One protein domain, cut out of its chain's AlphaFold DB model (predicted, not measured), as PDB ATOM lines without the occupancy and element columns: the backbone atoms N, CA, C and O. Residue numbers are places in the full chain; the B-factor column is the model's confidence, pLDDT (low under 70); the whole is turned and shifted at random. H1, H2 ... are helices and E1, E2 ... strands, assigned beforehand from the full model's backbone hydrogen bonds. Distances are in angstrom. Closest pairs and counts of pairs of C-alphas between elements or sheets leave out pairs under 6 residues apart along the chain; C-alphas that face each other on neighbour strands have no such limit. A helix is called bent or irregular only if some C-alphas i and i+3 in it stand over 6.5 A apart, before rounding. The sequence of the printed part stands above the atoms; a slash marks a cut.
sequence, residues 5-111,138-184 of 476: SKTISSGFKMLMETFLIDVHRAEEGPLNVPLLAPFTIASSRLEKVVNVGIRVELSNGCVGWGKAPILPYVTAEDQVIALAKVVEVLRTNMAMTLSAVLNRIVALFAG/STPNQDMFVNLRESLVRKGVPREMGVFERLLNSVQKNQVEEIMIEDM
ATOM      1  N   SER A   5       1.339   5.413  21.147       51.34
ATOM      2  CA  SER A   5       0.580   5.466  22.415       51.34
ATOM      3  C   SER A   5      -0.694   6.328  22.322       51.34
ATOM      4  O   SER A   5      -1.759   5.935  22.800       51.34
ATOM      5  N   LYS A   6      -0.635   7.469  21.622       52.47
ATOM      6  CA  LYS A   6      -1.739   8.450  21.575       52.47
ATOM      7  C   LYS A   6      -2.960   7.968  20.777       52.47
ATOM      8  O   LYS A   6      -4.081   8.383  21.048       52.47
ATOM      9  N   THR A   7      -2.755   7.075  19.810       57.44
ATOM     10  CA  THR A   7      -3.827   6.547  18.948       57.44
ATOM     11  C   THR A   7      -4.695   5.511  19.670       57.44
ATOM     12  O   THR A   7      -5.888   5.404  19.400       57.44
ATOM     13  N   ILE A   8      -4.121   4.773  20.625       59.31
ATOM     14  CA  ILE A   8      -4.802   3.678  21.333       59.31
ATOM     15  C   ILE A   8      -5.794   4.210  22.380       59.31
ATOM     16  O   ILE A   8      -6.896   3.672  22.497       59.31
ATOM     17  N   SER A   9      -5.454   5.291  23.092       65.62
ATOM     18  CA  SER A   9      -6.367   5.898  24.075       65.62
ATOM     19  C   SER A   9      -7.616   6.501  23.420       65.62
ATOM     20  O   SER A   9      -8.708   6.417  23.981       65.62
ATOM     21  N   SER A  10      -7.475   7.033  22.200       74.44
ATOM     22  CA  SER A  10      -8.593   7.580  21.424       74.44
ATOM     23  C   SER A  10      -9.611   6.498  21.042       74.44
ATOM     24  O   SER A  10     -10.815   6.691  21.205       74.44
ATOM     25  N   GLY A  11      -9.139   5.319  20.616       86.69
ATOM     26  CA  GLY A  11     -10.013   4.209  20.222       86.69
ATOM     27  C   GLY A  11     -10.853   3.656  21.376       86.69
ATOM     28  O   GLY A  11     -12.038   3.380  21.197       86.69
ATOM     29  N   PHE A  12     -10.272   3.541  22.574       83.94
ATOM     30  CA  PHE A  12     -11.011   3.088  23.756       83.94
ATOM     31  C   PHE A  12     -12.083   4.080  24.187       83.94
ATOM     32  O   PHE A  12     -13.219   3.689  24.435       83.94
ATOM     33  N   LYS A  13     -11.724   5.366  24.251       88.12
ATOM     34  CA  LYS A  13     -12.665   6.426  24.610       88.12
ATOM     35  C   LYS A  13     -13.842   6.452  23.637       88.12
ATOM     36  O   LYS A  13     -14.990   6.457  24.069       88.12
ATOM     37  N   MET A  14     -13.558   6.352  22.338       90.50
ATOM     38  CA  MET A  14     -14.598   6.260  21.320       90.50
ATOM     39  C   MET A  14     -15.491   5.032  21.533       90.50
ATOM     40  O   MET A  14     -16.707   5.167  21.500       90.50
ATOM     41  N   LEU A  15     -14.927   3.849  21.809       89.38
ATOM     42  CA  LEU A  15     -15.717   2.647  22.107       89.38
ATOM     43  C   LEU A  15     -16.625   2.851  23.330       89.38
ATOM     44  O   LEU A  15     -17.809   2.536  23.274       89.38
ATOM     45  N   MET A  16     -16.083   3.410  24.411       91.12
ATOM     46  CA  MET A  16     -16.811   3.686  25.652       91.12
ATOM     47  C   MET A  16     -17.994   4.640  25.435       91.12
ATOM     48  O   MET A  16     -19.038   4.462  26.059       91.12
ATOM     49  N   GLU A  17     -17.841   5.626  24.551       92.38
ATOM     50  CA  GLU A  17     -18.833   6.675  24.289       92.38
ATOM     51  C   GLU A  17     -19.824   6.335  23.163       92.38
ATOM     52  O   GLU A  17     -20.945   6.833  23.174       92.38
ATOM     53  N   THR A  18     -19.441   5.494  22.196       91.44
ATOM     54  CA  THR A  18     -20.254   5.221  20.989       91.44
ATOM     55  C   THR A  18     -20.865   3.826  20.949       91.44
ATOM     56  O   THR A  18     -21.876   3.625  20.275       91.44
ATOM     57  N   PHE A  19     -20.290   2.848  21.659       90.06
ATOM     58  CA  PHE A  19     -20.833   1.494  21.676       90.06
ATOM     59  C   PHE A  19     -22.068   1.438  22.570       90.06
ATOM     60  O   PHE A  19     -21.965   1.491  23.799       90.06
ATOM     61  N   LEU A  20     -23.235   1.334  21.936       92.31
ATOM     62  CA  LEU A  20     -24.510   1.166  22.616       92.31
ATOM     63  C   LEU A  20     -24.709  -0.300  22.996       92.31
ATOM     64  O   LEU A  20     -24.730  -1.196  22.152       92.31
ATOM     65  N   ILE A  21     -24.866  -0.520  24.290       90.62
ATOM     66  CA  ILE A  21     -25.249  -1.781  24.891       90.62
ATOM     67  C   ILE A  21     -26.750  -1.728  25.100       90.62
ATOM     68  O   ILE A  21     -27.251  -0.962  25.920       90.62
ATOM     69  N   ASP A  22     -27.452  -2.560  24.346       92.00
ATOM     70  CA  ASP A  22     -28.882  -2.769  24.489       92.00
ATOM     71  C   ASP A  22     -29.101  -4.178  25.040       92.00
ATOM     72  O   ASP A  22     -28.919  -5.175  24.333       92.00
ATOM     73  N   VAL A  23     -29.370  -4.256  26.344       90.56
ATOM     74  CA  VAL A  23     -29.559  -5.518  27.062       90.56
ATOM     75  C   VAL A  23     -30.968  -6.023  26.782       90.56
ATOM     76  O   VAL A  23     -31.953  -5.395  27.151       90.56
ATOM     77  N   HIS A  24     -31.060  -7.179  26.132       91.44
ATOM     78  CA  HIS A  24     -32.325  -7.846  25.847       91.44
ATOM     79  C   HIS A  24     -32.794  -8.709  27.014       91.44
ATOM     80  O   HIS A  24     -33.981  -8.745  27.338       91.44
ATOM     81  N   ARG A  25     -31.860  -9.434  27.631       90.62
ATOM     82  CA  ARG A  25     -32.140 -10.309  28.761       90.62
ATOM     83  C   ARG A  25     -30.929 -10.387  29.666       90.62
ATOM     84  O   ARG A  25     -29.791 -10.412  29.210       90.62
ATOM     85  N   ALA A  26     -31.191 -10.481  30.954       91.19
ATOM     86  CA  ALA A  26     -30.177 -10.731  31.947       91.19
ATOM     87  C   ALA A  26     -30.674 -11.739  32.964       91.19
ATOM     88  O   ALA A  26     -31.844 -11.719  33.344       91.19
ATOM     89  N   GLU A  27     -29.775 -12.626  33.362       92.50
ATOM     90  CA  GLU A  27     -30.037 -13.660  34.347       92.50
ATOM     91  C   GLU A  27     -28.871 -13.718  35.318       92.50
ATOM     92  O   GLU A  27     -27.709 -13.837  34.929       92.50
ATOM     93  N   GLU A  28     -29.192 -13.659  36.592       93.56
ATOM     94  CA  GLU A  28     -28.291 -13.905  37.696       93.56
ATOM     95  C   GLU A  28     -28.549 -15.290  38.295       93.56
ATOM     96  O   GLU A  28     -29.653 -15.833  38.225       93.56
ATOM     97  N   GLY A  29     -27.528 -15.879  38.908       95.25
ATOM     98  CA  GLY A  29     -27.692 -17.133  39.627       95.25
ATOM     99  C   GLY A  29     -26.597 -17.365  40.661       95.25
ATOM    100  O   GLY A  29     -25.454 -16.937  40.463       95.25
ATOM    101  N   PRO A  30     -26.908 -18.052  41.773       95.81
ATOM    102  CA  PRO A  30     -25.896 -18.433  42.742       95.81
ATOM    103  C   PRO A  30     -24.915 -19.425  42.106       95.81
ATOM    104  O   PRO A  30     -25.302 -20.475  41.596       95.81
ATOM    105  N   LEU A  31     -23.624 -19.110  42.172       95.50
ATOM    106  CA  LEU A  31     -22.529 -19.956  41.709       95.50
ATOM    107  C   LEU A  31     -21.773 -20.507  42.922       95.50
ATOM    108  O   LEU A  31     -20.694 -20.035  43.293       95.50
ATOM    109  N   ASN A  32     -22.390 -21.514  43.542       94.81
ATOM    110  CA  ASN A  32     -21.884 -22.198  44.726       94.81
ATOM    111  C   ASN A  32     -21.040 -23.406  44.319       94.81
ATOM    112  O   ASN A  32     -21.579 -24.405  43.849       94.81
ATOM    113  N   VAL A  33     -19.725 -23.325  44.521       94.44
ATOM    114  CA  VAL A  33     -18.793 -24.407  44.166       94.44
ATOM    115  C   VAL A  33     -18.093 -24.906  45.432       94.44
ATOM    116  O   VAL A  33     -17.414 -24.105  46.080       94.44
ATOM    117  N   PRO A  34     -18.253 -26.189  45.817       95.38
ATOM    118  CA  PRO A  34     -17.542 -26.747  46.961       95.38
ATOM    119  C   PRO A  34     -16.043 -26.788  46.679       95.38
ATOM    120  O   PRO A  34     -15.610 -27.006  45.545       95.38
ATOM    121  N   LEU A  35     -15.245 -26.583  47.716       94.12
ATOM    122  CA  LEU A  35     -13.799 -26.666  47.607       94.12
ATOM    123  C   LEU A  35     -13.313 -28.073  47.906       94.12
ATOM    124  O   LEU A  35     -13.895 -28.786  48.719       94.12
ATOM    125  N   LEU A  36     -12.209 -28.450  47.260       96.25
ATOM    126  CA  LEU A  36     -11.564 -29.744  47.492       96.25
ATOM    127  C   LEU A  36     -11.123 -29.906  48.954       96.25
ATOM    128  O   LEU A  36     -11.160 -31.007  49.492       96.25
ATOM    129  N   ALA A  37     -10.729 -28.803  49.588       96.81
ATOM    130  CA  ALA A  37     -10.476 -28.713  51.014       96.81
ATOM    131  C   ALA A  37     -10.880 -27.313  51.506       96.81
ATOM    132  O   ALA A  37     -10.773 -26.351  50.739       96.81
ATOM    133  N   PRO A  38     -11.325 -27.170  52.765       93.88
ATOM    134  CA  PRO A  38     -11.628 -25.864  53.333       93.88
ATOM    135  C   PRO A  38     -10.404 -24.944  53.333       93.88
ATOM    136  O   PRO A  38      -9.299 -25.390  53.641       93.88
ATOM    137  N   PHE A  39     -10.610 -23.661  53.045       92.00
ATOM    138  CA  PHE A  39      -9.580 -22.624  53.138       92.00
ATOM    139  C   PHE A  39      -9.979 -21.581  54.174       92.00
ATOM    140  O   PHE A  39     -11.152 -21.238  54.289       92.00
ATOM    141  N   THR A  40      -9.014 -21.088  54.943       92.44
ATOM    142  CA  THR A  40      -9.258 -20.054  55.953       92.44
ATOM    143  C   THR A  40      -8.692 -18.733  55.456       92.44
ATOM    144  O   THR A  40      -7.508 -18.661  55.131       92.44
ATOM    145  N   ILE A  41      -9.526 -17.694  55.404       88.38
ATOM    146  CA  ILE A  41      -9.104 -16.309  55.168       88.38
ATOM    147  C   ILE A  41      -9.406 -15.507  56.425       88.38
ATOM    148  O   ILE A  41     -10.549 -15.476  56.880       88.38
ATOM    149  N   ALA A  42      -8.381 -14.848  56.969       85.56
ATOM    150  CA  ALA A  42      -8.447 -14.148  58.248       85.56
ATOM    151  C   ALA A  42      -9.035 -15.059  59.347       85.56
ATOM    152  O   ALA A  42      -8.417 -16.056  59.717       85.56
ATOM    153  N   SER A  43     -10.232 -14.749  59.842       84.62
ATOM    154  CA  SER A  43     -10.945 -15.512  60.873       84.62
ATOM    155  C   SER A  43     -11.955 -16.524  60.322       84.62
ATOM    156  O   SER A  43     -12.588 -17.240  61.096       84.62
ATOM    157  N   SER A  44     -12.131 -16.597  59.001       86.06
ATOM    158  CA  SER A  44     -13.269 -17.281  58.389       86.06
ATOM    159  C   SER A  44     -12.852 -18.487  57.574       86.06
ATOM    160  O   SER A  44     -12.036 -18.397  56.657       86.06
ATOM    161  N   ARG A  45     -13.445 -19.633  57.907       92.06
ATOM    162  CA  ARG A  45     -13.271 -20.884  57.174       92.06
ATOM    163  C   ARG A  45     -14.323 -20.974  56.079       92.06
ATOM    164  O   ARG A  45     -15.519 -20.927  56.343       92.06
ATOM    165  N   LEU A  46     -13.864 -21.151  54.856       92.81
ATOM    166  CA  LEU A  46     -14.692 -21.265  53.674       92.81
ATOM    167  C   LEU A  46     -14.586 -22.693  53.135       92.81
ATOM    168  O   LEU A  46     -13.510 -23.190  52.810       92.81
ATOM    169  N   GLU A  47     -15.723 -23.372  53.056       94.81
ATOM    170  CA  GLU A  47     -15.827 -24.744  52.530       94.81
ATOM    171  C   GLU A  47     -16.308 -24.766  51.074       94.81
ATOM    172  O   GLU A  47     -16.141 -25.744  50.349       94.81
ATOM    173  N   LYS A  48     -16.899 -23.657  50.633       93.56
ATOM    174  CA  LYS A  48     -17.389 -23.427  49.279       93.56
ATOM    175  C   LYS A  48     -17.149 -21.976  48.897       93.56
ATOM    176  O   LYS A  48     -17.131 -21.100  49.761       93.56
ATOM    177  N   VAL A  49     -17.016 -21.720  47.603       92.25
ATOM    178  CA  VAL A  49     -17.037 -20.358  47.070       92.25
ATOM    179  C   VAL A  49     -18.476 -20.007  46.714       92.25
ATOM    180  O   VAL A  49     -19.145 -20.792  46.044       92.25
ATOM    181  N   VAL A  50     -18.950 -18.855  47.180       94.00
ATOM    182  CA  VAL A  50     -20.365 -18.452  47.146       94.00
ATOM    183  C   VAL A  50     -20.551 -17.306  46.146       94.00
ATOM    184  O   VAL A  50     -21.003 -16.229  46.490       94.00
ATOM    185  N   ASN A  51     -20.147 -17.494  44.889       94.00
ATOM    186  CA  ASN A  51     -20.118 -16.397  43.908       94.00
ATOM    187  C   ASN A  51     -21.487 -16.146  43.276       94.00
ATOM    188  O   ASN A  51     -22.405 -16.946  43.428       94.00
ATOM    189  N   VAL A  52     -21.606 -15.088  42.481       94.62
ATOM    190  CA  VAL A  52     -22.757 -14.872  41.598       94.62
ATOM    191  C   VAL A  52     -22.320 -15.051  40.149       94.62
ATOM    192  O   VAL A  52     -21.343 -14.445  39.712       94.62
ATOM    193  N   GLY A  53     -23.022 -15.909  39.411       95.19
ATOM    194  CA  GLY A  53     -22.918 -16.010  37.960       95.19
ATOM    195  C   GLY A  53     -23.908 -15.057  37.300       95.19
ATOM    196  O   GLY A  53     -25.035 -14.914  37.770       95.19
ATOM    197  N   ILE A  54     -23.484 -14.402  36.224       94.06
ATOM    198  CA  ILE A  54     -24.283 -13.412  35.501       94.06
ATOM    199  C   ILE A  54     -24.248 -13.766  34.020       94.06
ATOM    200  O   ILE A  54     -23.176 -13.931  33.442       94.06
ATOM    201  N   ARG A  55     -25.414 -13.853  33.389       94.19
ATOM    202  CA  ARG A  55     -25.587 -13.986  31.945       94.19
ATOM    203  C   ARG A  55     -26.237 -12.714  31.426       94.19
ATOM    204  O   ARG A  55     -27.304 -12.336  31.896       94.19
ATOM    205  N   VAL A  56     -25.626 -12.089  30.430       91.75
ATOM    206  CA  VAL A  56     -26.176 -10.917  29.743       91.75
ATOM    207  C   VAL A  56     -26.345 -11.258  28.276       91.75
ATOM    208  O   VAL A  56     -25.401 -11.674  27.614       91.75
ATOM    209  N   GLU A  57     -27.547 -11.073  27.758       92.81
ATOM    210  CA  GLU A  57     -27.893 -11.222  26.356       92.81
ATOM    211  C   GLU A  57     -28.286  -9.858  25.795       92.81
ATOM    212  O   GLU A  57     -29.180  -9.193  26.314       92.81
ATOM    213  N   LEU A  58     -27.597  -9.430  24.743       92.19
ATOM    214  CA  LEU A  58     -27.865  -8.178  24.043       92.19
ATOM    215  C   LEU A  58     -28.955  -8.364  22.981       92.19
ATOM    216  O   LEU A  58     -29.187  -9.480  22.520       92.19
ATOM    217  N   SER A  59     -29.579  -7.279  22.521       91.81
ATOM    218  CA  SER A  59     -30.625  -7.312  21.480       91.81
ATOM    219  C   SER A  59     -30.141  -7.811  20.122       91.81
ATOM    220  O   SER A  59     -30.898  -8.420  19.370       91.81
ATOM    221  N   ASN A  60     -28.845  -7.679  19.836       90.44
ATOM    222  CA  ASN A  60     -28.211  -8.328  18.686       90.44
ATOM    223  C   ASN A  60     -27.984  -9.846  18.891       90.44
ATOM    224  O   ASN A  60     -27.341 -10.507  18.070       90.44
ATOM    225  N   GLY A  61     -28.460 -10.406  20.008       94.12
ATOM    226  CA  GLY A  61     -28.361 -11.797  20.444       94.12
ATOM    227  C   GLY A  61     -26.965 -12.232  20.894       94.12
ATOM    228  O   GLY A  61     -26.681 -13.431  20.873       94.12
ATOM    229  N   CYS A  62     -26.031 -11.310  21.140       92.25
ATOM    230  CA  CYS A  62     -24.745 -11.664  21.743       92.25
ATOM    231  C   CYS A  62     -24.943 -12.020  23.209       92.25
ATOM    232  O   CYS A  62     -25.696 -11.342  23.897       92.25
ATOM    233  N   VAL A  63     -24.243 -13.048  23.685       93.44
ATOM    234  CA  VAL A  63     -24.352 -13.512  25.070       93.44
ATOM    235  C   VAL A  63     -22.985 -13.419  25.737       93.44
ATOM    236  O   VAL A  63     -22.016 -13.996  25.248       93.44
ATOM    237  N   GLY A  64     -22.916 -12.691  26.848       92.00
ATOM    238  CA  GLY A  64     -21.763 -12.607  27.735       92.00
ATOM    239  C   GLY A  64     -22.050 -13.294  29.068       92.00
ATOM    240  O   GLY A  64     -23.176 -13.260  29.562       92.00
ATOM    241  N   TRP A  65     -21.022 -13.908  29.649       94.06
ATOM    242  CA  TRP A  65     -21.076 -14.521  30.975       94.06
ATOM    243  C   TRP A  65     -20.041 -13.863  31.873       94.06
ATOM    244  O   TRP A  65     -18.871 -13.806  31.504       94.06
ATOM    245  N   GLY A  66     -20.472 -13.372  33.028       91.75
ATOM    246  CA  GLY A  66     -19.636 -12.755  34.046       91.75
ATOM    247  C   GLY A  66     -19.777 -13.455  35.391       91.75
ATOM    248  O   GLY A  66     -20.690 -14.253  35.617       91.75
ATOM    249  N   LYS A  67     -18.861 -13.127  36.295       92.38
ATOM    250  CA  LYS A  67     -18.848 -13.632  37.663       92.38
ATOM    251  C   LYS A  67     -18.575 -12.477  38.618       92.38
ATOM    252  O   LYS A  67     -17.608 -11.747  38.430       92.38
ATOM    253  N   ALA A  68     -19.386 -12.352  39.662       90.75
ATOM    254  CA  ALA A  68     -19.089 -11.490  40.798       90.75
ATOM    255  C   ALA A  68     -18.592 -12.363  41.962       90.75
ATOM    256  O   ALA A  68     -19.347 -13.214  42.455       90.75
ATOM    257  N   PRO A  69     -17.313 -12.241  42.360       89.75
ATOM    258  CA  PRO A  69     -16.808 -12.958  43.514       89.75
ATOM    259  C   PRO A  69     -17.446 -12.400  44.786       89.75
ATOM    260  O   PRO A  69     -17.467 -11.191  44.982       89.75
ATOM    261  N   ILE A  70     -17.942 -13.286  45.646       91.62
ATOM    262  CA  ILE A  70     -18.414 -12.918  46.983       91.62
ATOM    263  C   ILE A  70     -17.506 -13.623  47.964       91.62
ATOM    264  O   ILE A  70     -17.383 -14.854  47.947       91.62
ATOM    265  N   LEU A  71     -16.854 -12.830  48.799       87.56
ATOM    266  CA  LEU A  71     -15.947 -13.334  49.802       87.56
ATOM    267  C   LEU A  71     -16.453 -12.824  51.148       87.56
ATOM    268  O   LEU A  71     -16.217 -11.660  51.473       87.56
ATOM    269  N   PRO A  72     -17.168 -13.668  51.916       79.75
ATOM    270  CA  PRO A  72     -17.660 -13.283  53.228       79.75
ATOM    271  C   PRO A  72     -16.552 -12.595  54.032       79.75
ATOM    272  O   PRO A  72     -15.410 -13.058  54.013       79.75
ATOM    273  N   TYR A  73     -16.893 -11.498  54.713       79.50
ATOM    274  CA  TYR A  73     -15.994 -10.689  55.553       79.50
ATOM    275  C   TYR A  73     -14.938  -9.844  54.823       79.50
ATOM    276  O   TYR A  73     -14.273  -9.044  55.473       79.50
ATOM    277  N   VAL A  74     -14.785  -9.994  53.506       82.50
ATOM    278  CA  VAL A  74     -13.916  -9.133  52.682       82.50
ATOM    279  C   VAL A  74     -14.742  -8.279  51.726       82.50
ATOM    280  O   VAL A  74     -14.397  -7.128  51.482       82.50
ATOM    281  N   THR A  75     -15.839  -8.822  51.196       82.75
ATOM    282  CA  THR A  75     -16.827  -8.047  50.445       82.75
ATOM    283  C   THR A  75     -17.877  -7.490  51.401       82.75
ATOM    284  O   THR A  75     -18.340  -8.198  52.297       82.75
ATOM    285  N   ALA A  76     -18.262  -6.226  51.203       83.31
ATOM    286  CA  ALA A  76     -19.346  -5.600  51.959       83.31
ATOM    287  C   ALA A  76     -20.693  -6.284  51.667       83.31
ATOM    288  O   ALA A  76     -21.572  -6.357  52.522       83.31
ATOM    289  N   GLU A  77     -20.847  -6.806  50.451       84.38
ATOM    290  CA  GLU A  77     -22.016  -7.548  50.014       84.38
ATOM    291  C   GLU A  77     -21.901  -9.043  50.311       84.38
ATOM    292  O   GLU A  77     -20.859  -9.672  50.099       84.38
ATOM    293  N   ASP A  78     -23.027  -9.632  50.712       90.69
ATOM    294  CA  ASP A  78     -23.249 -11.070  50.625       90.69
ATOM    295  C   ASP A  78     -23.832 -11.462  49.250       90.69
ATOM    296  O   ASP A  78     -24.118 -10.625  48.386       90.69
ATOM    297  N   GLN A  79     -24.009 -12.766  49.021       92.88
ATOM    298  CA  GLN A  79     -24.514 -13.281  47.743       92.88
ATOM    299  C   GLN A  79     -25.950 -12.827  47.454       92.88
ATOM    300  O   GLN A  79     -26.303 -12.649  46.291       92.88
ATOM    301  N   VAL A  80     -26.773 -12.627  48.485       92.75
ATOM    302  CA  VAL A  80     -28.173 -12.217  48.330       92.75
ATOM    303  C   VAL A  80     -28.236 -10.766  47.861       92.75
ATOM    304  O   VAL A  80     -28.924 -10.463  46.885       92.75
ATOM    305  N   ILE A  81     -27.457  -9.890  48.496       91.25
ATOM    306  CA  ILE A  81     -27.323  -8.482  48.120       91.25
ATOM    307  C   ILE A  81     -26.750  -8.372  46.707       91.25
ATOM    308  O   ILE A  81     -27.270  -7.615  45.890       91.25
ATOM    309  N   ALA A  82     -25.717  -9.151  46.381       89.94
ATOM    310  CA  ALA A  82     -25.122  -9.129  45.051       89.94
ATOM    311  C   ALA A  82     -26.106  -9.570  43.956       89.94
ATOM    312  O   ALA A  82     -26.196  -8.903  42.926       89.94
ATOM    313  N   LEU A  83     -26.885 -10.636  44.178       91.19
ATOM    314  CA  LEU A  83     -27.944 -11.053  43.249       91.19
ATOM    315  C   LEU A  83     -28.975  -9.931  43.050       91.19
ATOM    316  O   LEU A  83     -29.298  -9.592  41.913       91.19
ATOM    317  N   ALA A  84     -29.431  -9.299  44.135       90.88
ATOM    318  CA  ALA A  84     -30.391  -8.198  44.067       90.88
ATOM    319  C   ALA A  84     -29.846  -6.977  43.298       90.88
ATOM    320  O   ALA A  84     -30.549  -6.419  42.453       90.88
ATOM    321  N   LYS A  85     -28.581  -6.598  43.520       87.38
ATOM    322  CA  LYS A  85     -27.926  -5.486  42.808       87.38
ATOM    323  C   LYS A  85     -27.769  -5.768  41.311       87.38
ATOM    324  O   LYS A  85     -28.007  -4.888  40.485       87.38
ATOM    325  N   VAL A  86     -27.400  -6.997  40.938       86.12
ATOM    326  CA  VAL A  86     -27.278  -7.407  39.526       86.12
ATOM    327  C   VAL A  86     -28.622  -7.287  38.808       86.12
ATOM    328  O   VAL A  86     -28.695  -6.738  37.708       86.12
ATOM    329  N   VAL A  87     -29.691  -7.744  39.457       84.81
ATOM    330  CA  VAL A  87     -31.060  -7.613  38.955       84.81
ATOM    331  C   VAL A  87     -31.428  -6.157  38.699       84.81
ATOM    332  O   VAL A  87     -32.006  -5.839  37.659       84.81
ATOM    333  N   GLU A  88     -31.103  -5.274  39.641       85.38
ATOM    334  CA  GLU A  88     -31.428  -3.855  39.550       85.38
ATOM    335  C   GLU A  88     -30.752  -3.181  38.348       85.38
ATOM    336  O   GLU A  88     -31.419  -2.475  37.591       85.38
ATOM    337  N   VAL A  89     -29.456  -3.446  38.113       81.19
ATOM    338  CA  VAL A  89     -28.744  -2.929  36.926       81.19
ATOM    339  C   VAL A  89     -29.418  -3.403  35.658       81.19
ATOM    340  O   VAL A  89     -29.725  -2.613  34.762       81.19
ATOM    341  N   LEU A  90     -29.582  -4.719  35.564       78.19
ATOM    342  CA  LEU A  90     -29.796  -5.356  34.283       78.19
ATOM    343  C   LEU A  90     -31.257  -5.309  33.837       78.19
ATOM    344  O   LEU A  90     -31.526  -5.434  32.647       78.19
ATOM    345  N   ARG A  91     -32.202  -5.078  34.759       77.81
ATOM    346  CA  ARG A  91     -33.614  -4.843  34.417       77.81
ATOM    347  C   ARG A  91     -33.889  -3.446  33.876       77.81
ATOM    348  O   ARG A  91     -34.980  -3.207  33.355       77.81
ATOM    349  N   THR A  92     -32.935  -2.520  33.960       73.38
ATOM    350  CA  THR A  92     -33.069  -1.239  33.262       73.38
ATOM    351  C   THR A  92     -32.858  -1.444  31.761       73.38
ATOM    352  O   THR A  92     -31.752  -1.303  31.254       73.38
ATOM    353  N   ASN A  93     -33.942  -1.787  31.059       64.31
ATOM    354  CA  ASN A  93     -34.014  -1.964  29.603       64.31
ATOM    355  C   ASN A  93     -33.854  -0.627  28.864       64.31
ATOM    356  O   ASN A  93     -34.796  -0.106  28.267       64.31
ATOM    357  N   MET A  94     -32.670  -0.031  28.938       76.31
ATOM    358  CA  MET A  94     -32.327   1.152  28.164       76.31
ATOM    359  C   MET A  94     -31.029   0.886  27.419       76.31
ATOM    360  O   MET A  94     -30.045   0.456  28.018       76.31
ATOM    361  N   ALA A  95     -31.025   1.176  26.118       89.12
ATOM    362  CA  ALA A  95     -29.796   1.227  25.347       89.12
ATOM    363  C   ALA A  95     -28.902   2.322  25.946       89.12
ATOM    364  O   ALA A  95     -29.249   3.504  25.933       89.12
ATOM    365  N   MET A  96     -27.768   1.922  26.511       91.12
ATOM    366  CA  MET A  96     -26.822   2.813  27.183       91.12
ATOM    367  C   MET A  96     -25.445   2.670  26.545       91.12
ATOM    368  O   MET A  96     -25.104   1.619  26.011       91.12
ATOM    369  N   THR A  97     -24.621   3.712  26.606       92.81
ATOM    370  CA  THR A  97     -23.216   3.587  26.203       92.81
ATOM    371  C   THR A  97     -22.489   2.620  27.140       92.81
ATOM    372  O   THR A  97     -22.837   2.504  28.320       92.81
ATOM    373  N   LEU A  98     -21.447   1.945  26.651       89.06
ATOM    374  CA  LEU A  98     -20.607   1.075  27.482       89.06
ATOM    375  C   LEU A  98     -20.081   1.808  28.733       89.06
ATOM    376  O   LEU A  98     -20.070   1.227  29.819       89.06
ATOM    377  N   SER A  99     -19.721   3.091  28.613       91.81
ATOM    378  CA  SER A  99     -19.333   3.926  29.756       91.81
ATOM    379  C   SER A  99     -20.443   4.089  30.792       91.81
ATOM    380  O   SER A  99     -20.186   3.952  31.985       91.81
ATOM    381  N   ALA A 100     -21.678   4.343  30.358       89.81
ATOM    382  CA  ALA A 100     -22.809   4.524  31.256       89.81
ATOM    383  C   ALA A 100     -23.163   3.222  31.989       89.81
ATOM    384  O   ALA A 100     -23.414   3.254  33.193       89.81
ATOM    385  N   VAL A 101     -23.111   2.076  31.297       87.06
ATOM    386  CA  VAL A 101     -23.317   0.758  31.919       87.06
ATOM    387  C   VAL A 101     -22.246   0.483  32.972       87.06
ATOM    388  O   VAL A 101     -22.573   0.130  34.103       87.06
ATOM    389  N   LEU A 102     -20.972   0.695  32.636       85.81
ATOM    390  CA  LEU A 102     -19.858   0.482  33.560       85.81
ATOM    391  C   LEU A 102     -19.939   1.386  34.791       85.81
ATOM    392  O   LEU A 102     -19.790   0.898  35.907       85.81
ATOM    393  N   ASN A 103     -20.243   2.669  34.607       86.94
ATOM    394  CA  ASN A 103     -20.402   3.606  35.719       86.94
ATOM    395  C   ASN A 103     -21.566   3.208  36.633       86.94
ATOM    396  O   ASN A 103     -21.461   3.332  37.849       86.94
ATOM    397  N   ARG A 104     -22.657   2.684  36.064       84.75
ATOM    398  CA  ARG A 104     -23.802   2.209  36.844       84.75
ATOM    399  C   ARG A 104     -23.480   0.948  37.642       84.75
ATOM    400  O   ARG A 104     -23.877   0.854  38.797       84.75
ATOM    401  N   ILE A 105     -22.736   0.014  37.049       80.25
ATOM    402  CA  ILE A 105     -22.230  -1.174  37.749       80.25
ATOM    403  C   ILE A 105     -21.326  -0.738  38.910       80.25
ATOM    404  O   ILE A 105     -21.538  -1.170  40.038       80.25
ATOM    405  N   VAL A 106     -20.368   0.161  38.663       81.31
ATOM    406  CA  VAL A 106     -19.457   0.671  39.703       81.31
ATOM    407  C   VAL A 106     -20.224   1.360  40.835       81.31
ATOM    408  O   VAL A 106     -19.941   1.087  41.995       81.31
ATOM    409  N   ALA A 107     -21.226   2.184  40.519       81.44
ATOM    410  CA  ALA A 107     -22.037   2.875  41.524       81.44
ATOM    411  C   ALA A 107     -22.805   1.917  42.451       81.44
ATOM    412  O   ALA A 107     -23.075   2.259  43.597       81.44
ATOM    413  N   LEU A 108     -23.145   0.716  41.979       73.56
ATOM    414  CA  LEU A 108     -23.862  -0.271  42.786       73.56
ATOM    415  C   LEU A 108     -22.932  -1.147  43.616       73.56
ATOM    416  O   LEU A 108     -23.327  -1.564  44.699       73.56
ATOM    417  N   PHE A 109     -21.712  -1.404  43.149       67.50
ATOM    418  CA  PHE A 109     -20.701  -2.185  43.874       67.50
ATOM    419  C   PHE A 109     -19.692  -1.315  44.631       67.50
ATOM    420  O   PHE A 109     -18.605  -1.790  44.959       67.50
ATOM    421  N   ALA A 110     -20.019  -0.049  44.911       60.59
ATOM    422  CA  ALA A 110     -19.245   0.779  45.827       60.59
ATOM    423  C   ALA A 110     -19.364   0.198  47.250       60.59
ATOM    424  O   ALA A 110     -20.244   0.563  48.026       60.59
ATOM    425  N   GLY A 111     -18.522  -0.791  47.545       55.47
ATOM    426  CA  GLY A 111     -18.366  -1.400  48.857       55.47
ATOM    427  C   GLY A 111     -17.394  -0.601  49.727       55.47
ATOM    428  O   GLY A 111     -16.373  -0.123  49.238       55.47
ATOM    429  N   SER A 138     -10.153  -8.085  42.156       33.25
ATOM    430  CA  SER A 138     -10.812  -8.466  40.889       33.25
ATOM    431  C   SER A 138     -12.207  -7.867  40.647       33.25
ATOM    432  O   SER A 138     -13.216  -8.392  41.122       33.25
ATOM    433  N   THR A 139     -12.283  -6.809  39.836       42.09
ATOM    434  CA  THR A 139     -13.574  -6.268  39.403       42.09
ATOM    435  C   THR A 139     -14.353  -7.327  38.595       42.09
ATOM    436  O   THR A 139     -13.766  -7.957  37.711       42.09
ATOM    437  N   PRO A 140     -15.675  -7.502  38.818       45.28
ATOM    438  CA  PRO A 140     -16.558  -8.423  38.067       45.28
ATOM    439  C   PRO A 140     -16.551  -8.244  36.536       45.28
ATOM    440  O   PRO A 140     -17.120  -9.035  35.783       45.28
ATOM    441  N   ASN A 141     -15.919  -7.169  36.074       51.66
ATOM    442  CA  ASN A 141     -15.898  -6.698  34.706       51.66
ATOM    443  C   ASN A 141     -15.136  -7.652  33.766       51.66
ATOM    444  O   ASN A 141     -15.622  -7.926  32.672       51.66
ATOM    445  N   GLN A 142     -13.980  -8.192  34.166       46.78
ATOM    446  CA  GLN A 142     -13.070  -8.884  33.234       46.78
ATOM    447  C   GLN A 142     -13.705 -10.093  32.522       46.78
ATOM    448  O   GLN A 142     -13.675 -10.159  31.291       46.78
ATOM    449  N   ASP A 143     -14.329 -11.007  33.268       52.53
ATOM    450  CA  ASP A 143     -14.872 -12.256  32.706       52.53
ATOM    451  C   ASP A 143     -16.057 -12.002  31.762       52.53
ATOM    452  O   ASP A 143     -16.167 -12.616  30.694       52.53
ATOM    453  N   MET A 144     -16.909 -11.033  32.111       53.72
ATOM    454  CA  MET A 144     -18.053 -10.633  31.290       53.72
ATOM    455  C   MET A 144     -17.606 -10.113  29.921       53.72
ATOM    456  O   MET A 144     -18.201 -10.445  28.891       53.72
ATOM    457  N   PHE A 145     -16.529  -9.330  29.902       56.22
ATOM    458  CA  PHE A 145     -16.023  -8.684  28.699       56.22
ATOM    459  C   PHE A 145     -15.308  -9.637  27.742       56.22
ATOM    460  O   PHE A 145     -15.466  -9.501  26.524       56.22
ATOM    461  N   VAL A 146     -14.568 -10.618  28.262       59.81
ATOM    462  CA  VAL A 146     -13.901 -11.634  27.432       59.81
ATOM    463  C   VAL A 146     -14.937 -12.453  26.658       59.81
ATOM    464  O   VAL A 146     -14.836 -12.589  25.437       59.81
ATOM    465  N   ASN A 147     -15.996 -12.902  27.335       58.31
ATOM    466  CA  ASN A 147     -17.047 -13.712  26.716       58.31
ATOM    467  C   ASN A 147     -17.912 -12.910  25.732       58.31
ATOM    468  O   ASN A 147     -18.236 -13.390  24.641       58.31
ATOM    469  N   LEU A 148     -18.244 -11.659  26.073       60.22
ATOM    470  CA  LEU A 148     -19.018 -10.791  25.187       60.22
ATOM    471  C   LEU A 148     -18.254 -10.484  23.889       60.22
ATOM    472  O   LEU A 148     -18.842 -10.503  22.807       60.22
ATOM    473  N   ARG A 149     -16.935 -10.273  23.973       63.25
ATOM    474  CA  ARG A 149     -16.069 -10.068  22.804       63.25
ATOM    475  C   ARG A 149     -16.107 -11.263  21.860       63.25
ATOM    476  O   ARG A 149     -16.285 -11.068  20.659       63.25
ATOM    477  N   GLU A 150     -15.929 -12.482  22.365       68.12
ATOM    478  CA  GLU A 150     -15.964 -13.671  21.508       68.12
ATOM    479  C   GLU A 150     -17.311 -13.812  20.794       68.12
ATOM    480  O   GLU A 150     -17.353 -14.130  19.602       68.12
ATOM    481  N   SER A 151     -18.405 -13.510  21.497       60.84
ATOM    482  CA  SER A 151     -19.741 -13.504  20.908       60.84
ATOM    483  C   SER A 151     -19.887 -12.435  19.819       60.84
ATOM    484  O   SER A 151     -20.430 -12.729  18.754       60.84
ATOM    485  N   LEU A 152     -19.380 -11.217  20.038       63.56
ATOM    486  CA  LEU A 152     -19.428 -10.125  19.058       63.56
ATOM    487  C   LEU A 152     -18.589 -10.448  17.812       63.56
ATOM    488  O   LEU A 152     -19.057 -10.275  16.686       63.56
ATOM    489  N   VAL A 153     -17.385 -11.002  17.991       70.94
ATOM    490  CA  VAL A 153     -16.508 -11.413  16.881       70.94
ATOM    491  C   VAL A 153     -17.155 -12.513  16.037       70.94
ATOM    492  O   VAL A 153     -17.071 -12.468  14.809       70.94
ATOM    493  N   ARG A 154     -17.839 -13.484  16.659       71.38
ATOM    494  CA  ARG A 154     -18.575 -14.532  15.926       71.38
ATOM    495  C   ARG A 154     -19.727 -13.976  15.087       71.38
ATOM    496  O   ARG A 154     -20.057 -14.575  14.071       71.38
ATOM    497  N   LYS A 155     -20.307 -12.834  15.471       68.00
ATOM    498  CA  LYS A 155     -21.393 -12.167  14.733       68.00
ATOM    499  C   LYS A 155     -20.917 -11.134  13.709       68.00
ATOM    500  O   LYS A 155     -21.724 -10.359  13.210       68.00
ATOM    501  N   GLY A 156     -19.625 -11.128  13.377       54.03
ATOM    502  CA  GLY A 156     -19.078 -10.252  12.339       54.03
ATOM    503  C   GLY A 156     -18.770  -8.831  12.808       54.03
ATOM    504  O   GLY A 156     -18.479  -7.977  11.975       54.03
ATOM    505  N   VAL A 157     -18.777  -8.564  14.121       56.94
ATOM    506  CA  VAL A 157     -18.246  -7.300  14.649       56.94
ATOM    507  C   VAL A 157     -16.722  -7.288  14.427       56.94
ATOM    508  O   VAL A 157     -16.063  -8.290  14.732       56.94
ATOM    509  N   PRO A 158     -16.139  -6.203  13.874       49.12
ATOM    510  CA  PRO A 158     -14.742  -6.181  13.446       49.12
ATOM    511  C   PRO A 158     -13.753  -6.635  14.531       49.12
ATOM    512  O   PRO A 158     -13.796  -6.189  15.678       49.12
ATOM    513  N   ARG A 159     -12.791  -7.489  14.145       45.50
ATOM    514  CA  ARG A 159     -11.728  -8.028  15.025       45.50
ATOM    515  C   ARG A 159     -10.747  -6.974  15.557       45.50
ATOM    516  O   ARG A 159      -9.910  -7.302  16.400       45.50
ATOM    517  N   GLU A 160     -10.849  -5.722  15.114       43.66
ATOM    518  CA  GLU A 160      -9.996  -4.609  15.557       43.66
ATOM    519  C   GLU A 160     -10.127  -4.302  17.066       43.66
ATOM    520  O   GLU A 160      -9.260  -3.654  17.646       43.66
ATOM    521  N   MET A 161     -11.091  -4.913  17.767       45.75
ATOM    522  CA  MET A 161     -11.129  -4.988  19.235       45.75
ATOM    523  C   MET A 161      -9.972  -5.771  19.894       45.75
ATOM    524  O   MET A 161      -9.925  -5.858  21.116       45.75
ATOM    525  N   GLY A 162      -8.988  -6.314  19.167       37.47
ATOM    526  CA  GLY A 162      -7.753  -6.847  19.777       37.47
ATOM    527  C   GLY A 162      -6.956  -5.818  20.607       37.47
ATOM    528  O   GLY A 162      -6.074  -6.181  21.382       37.47
ATOM    529  N   VAL A 163      -7.272  -4.528  20.467       40.94
ATOM    530  CA  VAL A 163      -6.762  -3.431  21.304       40.94
ATOM    531  C   VAL A 163      -7.413  -3.438  22.698       40.94
ATOM    532  O   VAL A 163      -6.767  -3.047  23.659       40.94
ATOM    533  N   PHE A 164      -8.636  -3.954  22.838       33.94
ATOM    534  CA  PHE A 164      -9.446  -3.923  24.061       33.94
ATOM    535  C   PHE A 164      -8.837  -4.723  25.223       33.94
ATOM    536  O   PHE A 164      -8.799  -4.240  26.345       33.94
ATOM    537  N   GLU A 165      -8.271  -5.899  24.951       36.53
ATOM    538  CA  GLU A 165      -7.573  -6.728  25.948       36.53
ATOM    539  C   GLU A 165      -6.244  -6.088  26.385       36.53
ATOM    540  O   GLU A 165      -5.919  -6.045  27.567       36.53
ATOM    541  N   ARG A 166      -5.508  -5.484  25.440       36.22
ATOM    542  CA  ARG A 166      -4.299  -4.699  25.740       36.22
ATOM    543  C   ARG A 166      -4.614  -3.414  26.505       36.22
ATOM    544  O   ARG A 166      -3.808  -3.010  27.328       36.22
ATOM    545  N   LEU A 167      -5.766  -2.795  26.254       33.38
ATOM    546  CA  LEU A 167      -6.257  -1.603  26.945       33.38
ATOM    547  C   LEU A 167      -6.754  -1.922  28.351       33.38
ATOM    548  O   LEU A 167      -6.335  -1.245  29.275       33.38
ATOM    549  N   LEU A 168      -7.573  -2.961  28.535       37.28
ATOM    550  CA  LEU A 168      -8.013  -3.409  29.859       37.28
ATOM    551  C   LEU A 168      -6.811  -3.796  30.728       37.28
ATOM    552  O   LEU A 168      -6.685  -3.307  31.848       37.28
ATOM    553  N   ASN A 169      -5.865  -4.557  30.167       38.94
ATOM    554  CA  ASN A 169      -4.630  -4.917  30.862       38.94
ATOM    555  C   ASN A 169      -3.696  -3.708  31.083       38.94
ATOM    556  O   ASN A 169      -3.009  -3.658  32.097       38.94
ATOM    557  N   SER A 170      -3.658  -2.717  30.177       31.73
ATOM    558  CA  SER A 170      -2.834  -1.502  30.330       31.73
ATOM    559  C   SER A 170      -3.432  -0.489  31.303       31.73
ATOM    560  O   SER A 170      -2.671   0.159  32.007       31.73
ATOM    561  N   VAL A 171      -4.756  -0.330  31.352       34.75
ATOM    562  CA  VAL A 171      -5.442   0.554  32.308       34.75
ATOM    563  C   VAL A 171      -5.279  -0.001  33.716       34.75
ATOM    564  O   VAL A 171      -4.924   0.748  34.614       34.75
ATOM    565  N   GLN A 172      -5.422  -1.316  33.900       36.62
ATOM    566  CA  GLN A 172      -5.163  -1.952  35.193       36.62
ATOM    567  C   GLN A 172      -3.690  -1.902  35.585       36.62
ATOM    568  O   GLN A 172      -3.383  -1.586  36.726       36.62
ATOM    569  N   LYS A 173      -2.769  -2.163  34.650       38.97
ATOM    570  CA  LYS A 173      -1.336  -2.060  34.931       38.97
ATOM    571  C   LYS A 173      -0.933  -0.635  35.324       38.97
ATOM    572  O   LYS A 173      -0.224  -0.475  36.305       38.97
ATOM    573  N   ASN A 174      -1.420   0.377  34.605       35.59
ATOM    574  CA  ASN A 174      -1.092   1.773  34.890       35.59
ATOM    575  C   ASN A 174      -1.761   2.271  36.180       35.59
ATOM    576  O   ASN A 174      -1.106   2.960  36.944       35.59
ATOM    577  N   GLN A 175      -3.006   1.873  36.470       34.00
ATOM    578  CA  GLN A 175      -3.664   2.209  37.741       34.00
ATOM    579  C   GLN A 175      -2.977   1.537  38.935       34.00
ATOM    580  O   GLN A 175      -2.773   2.172  39.958       34.00
ATOM    581  N   VAL A 176      -2.575   0.269  38.809       35.09
ATOM    582  CA  VAL A 176      -1.853  -0.450  39.871       35.09
ATOM    583  C   VAL A 176      -0.444   0.123  40.078       35.09
ATOM    584  O   VAL A 176       0.005   0.219  41.218       35.09
ATOM    585  N   GLU A 177       0.250   0.532  39.011       41.16
ATOM    586  CA  GLU A 177       1.564   1.188  39.103       41.16
ATOM    587  C   GLU A 177       1.468   2.617  39.675       41.16
ATOM    588  O   GLU A 177       2.297   2.969  40.506       41.16
ATOM    589  N   GLU A 178       0.460   3.415  39.301       40.88
ATOM    590  CA  GLU A 178       0.230   4.761  39.861       40.88
ATOM    591  C   GLU A 178      -0.143   4.706  41.349       40.88
ATOM    592  O   GLU A 178       0.475   5.406  42.149       40.88
ATOM    593  N   ILE A 179      -1.054   3.808  41.741       39.91
ATOM    594  CA  ILE A 179      -1.470   3.636  43.144       39.91
ATOM    595  C   ILE A 179      -0.291   3.170  44.016       39.91
ATOM    596  O   ILE A 179      -0.072   3.710  45.095       39.91
ATOM    597  N   MET A 180       0.536   2.227  43.539       39.34
ATOM    598  CA  MET A 180       1.725   1.799  44.294       39.34
ATOM    599  C   MET A 180       2.788   2.899  44.432       39.34
ATOM    600  O   MET A 180       3.526   2.908  45.414       39.34
ATOM    601  N   ILE A 181       2.896   3.817  43.467       54.19
ATOM    602  CA  ILE A 181       3.855   4.932  43.512       54.19
ATOM    603  C   ILE A 181       3.377   6.040  44.462       54.19
ATOM    604  O   ILE A 181       4.210   6.695  45.102       54.19
ATOM    605  N   GLU A 182       2.066   6.266  44.559       51.41
ATOM    606  CA  GLU A 182       1.471   7.292  45.422       51.41
ATOM    607  C   GLU A 182       1.653   6.993  46.917       51.41
ATOM    608  O   GLU A 182       1.977   7.917  47.662       51.41
ATOM    609  N   ASP A 183       1.602   5.718  47.315       48.16
ATOM    610  CA  ASP A 183       1.750   5.274  48.712       48.16
ATOM    611  C   ASP A 183       3.215   5.113  49.182       48.16
ATOM    612  O   ASP A 183       3.479   4.947  50.375       48.16
ATOM    613  N   MET A 184       4.191   5.169  48.268       71.69
ATOM    614  CA  MET A 184       5.618   5.060  48.596       71.69
ATOM    615  C   MET A 184       6.191   6.373  49.136       71.69
ATOM    616  O   MET A 184       5.965   7.449  48.570       71.69
TER     617      MET A 184
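This is residues 5 to 111 and 138 to 184 of the 476 residues of an uncharacterized protein of Kingdonia uniflora (UniProt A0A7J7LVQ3). A long, twisted sheet of three antiparallel strands has helix H2 over one face and helix H4 beside its edge strand E3, while the longer strands E1 and E2 run on past E3 as a bent two-stranded hairpin. H1 and H3 meet at a corner away from the sheet, and H5 starts near the end of H4 and passes H1, after which residues 172 to 184, of which 172 to 182 belong to H5, stick out as an arm. The printed part has 154 residues, with five named helices and three named strands in the order H1 E1 E2 E3 H2 H3 H4 H5; the class is mixed, helices and strands. The whole is compact, with a radius of gyration of the C-alphas of 17.2 A and spans of 47 by 44 by 28 A.

The sheet holds E1, residues 23 to 41, 36.4 A long; E2, residues 44 to 58, 38.4 A long; and E3, residues 63 to 68, 16.7 A long. E1 begins at C-alpha 23 (-29.559, -5.518, 27.062) and bends by 105 degrees at residue 37; E2 bends by 71 degrees at residue 47. H2 is residues 79 to 90, 16.5 A, and H4 is residues 141 to 154, 20.5 A. H3 is residues 98 to 108, 15.7 A, and H1 is residues 5 to 18, 20.9 A, from C-alpha 5 (0.580, 5.466, 22.415). H5, residues 159 to 182, is 36.5 A long and ends at C-alpha 182 (1.471, 7.292, 45.422); it is only just irregular, with C-alphas 160 and 163 6.7 A apart.

E1, E2 and E3 form a meander, each strand the antiparallel neighbour of the one before. In the hairpin E1 and E2, N 31 and O 51 are 2.8 A apart, within hydrogen-bond range; in the hairpin E2 and E3, so are N 54 and O 66, at 2.9 A. H2 is on one face of the sheet, making two layers, at a height over the sheet of 8.7 A. H4 stands at the sheet's level; its closest C-alpha pair with E3 is Met 144 and Gly 66, 3.8 A apart. H2 and H3, a helical hairpin, only just touch, with 3 pairs of C-alphas within 8 A, the closest Lys 85 and Leu 108 at 6.6 A. H1 and H3 touch only at their ends, about perpendicular at 76 degrees, with the C-alphas of Met 16 and Ser 99 closest at 4.8 A. Residues 163 to 167 of H5 touch H1; the closest C-alphas, Phe 12 and Phe 164, are 7.2 A apart. Every O i to N i+4 pair is within hydrogen-bond range in H2, H3 and H4, against 8 of 10 in H1 and 16 of 20 in H5.

The two C-alphas farthest apart, Ser 43 and Gly 156, are 49.5 A apart. Residues 112 to 137 are cut out, and C-alphas 111 and 138 are 13.1 A apart across the cut. Of the links that are printed whole, none is long. The mean pLDDT of the printed part is 74.9; 53 residues are under 70, among them 138 to 152 and 155 to 183.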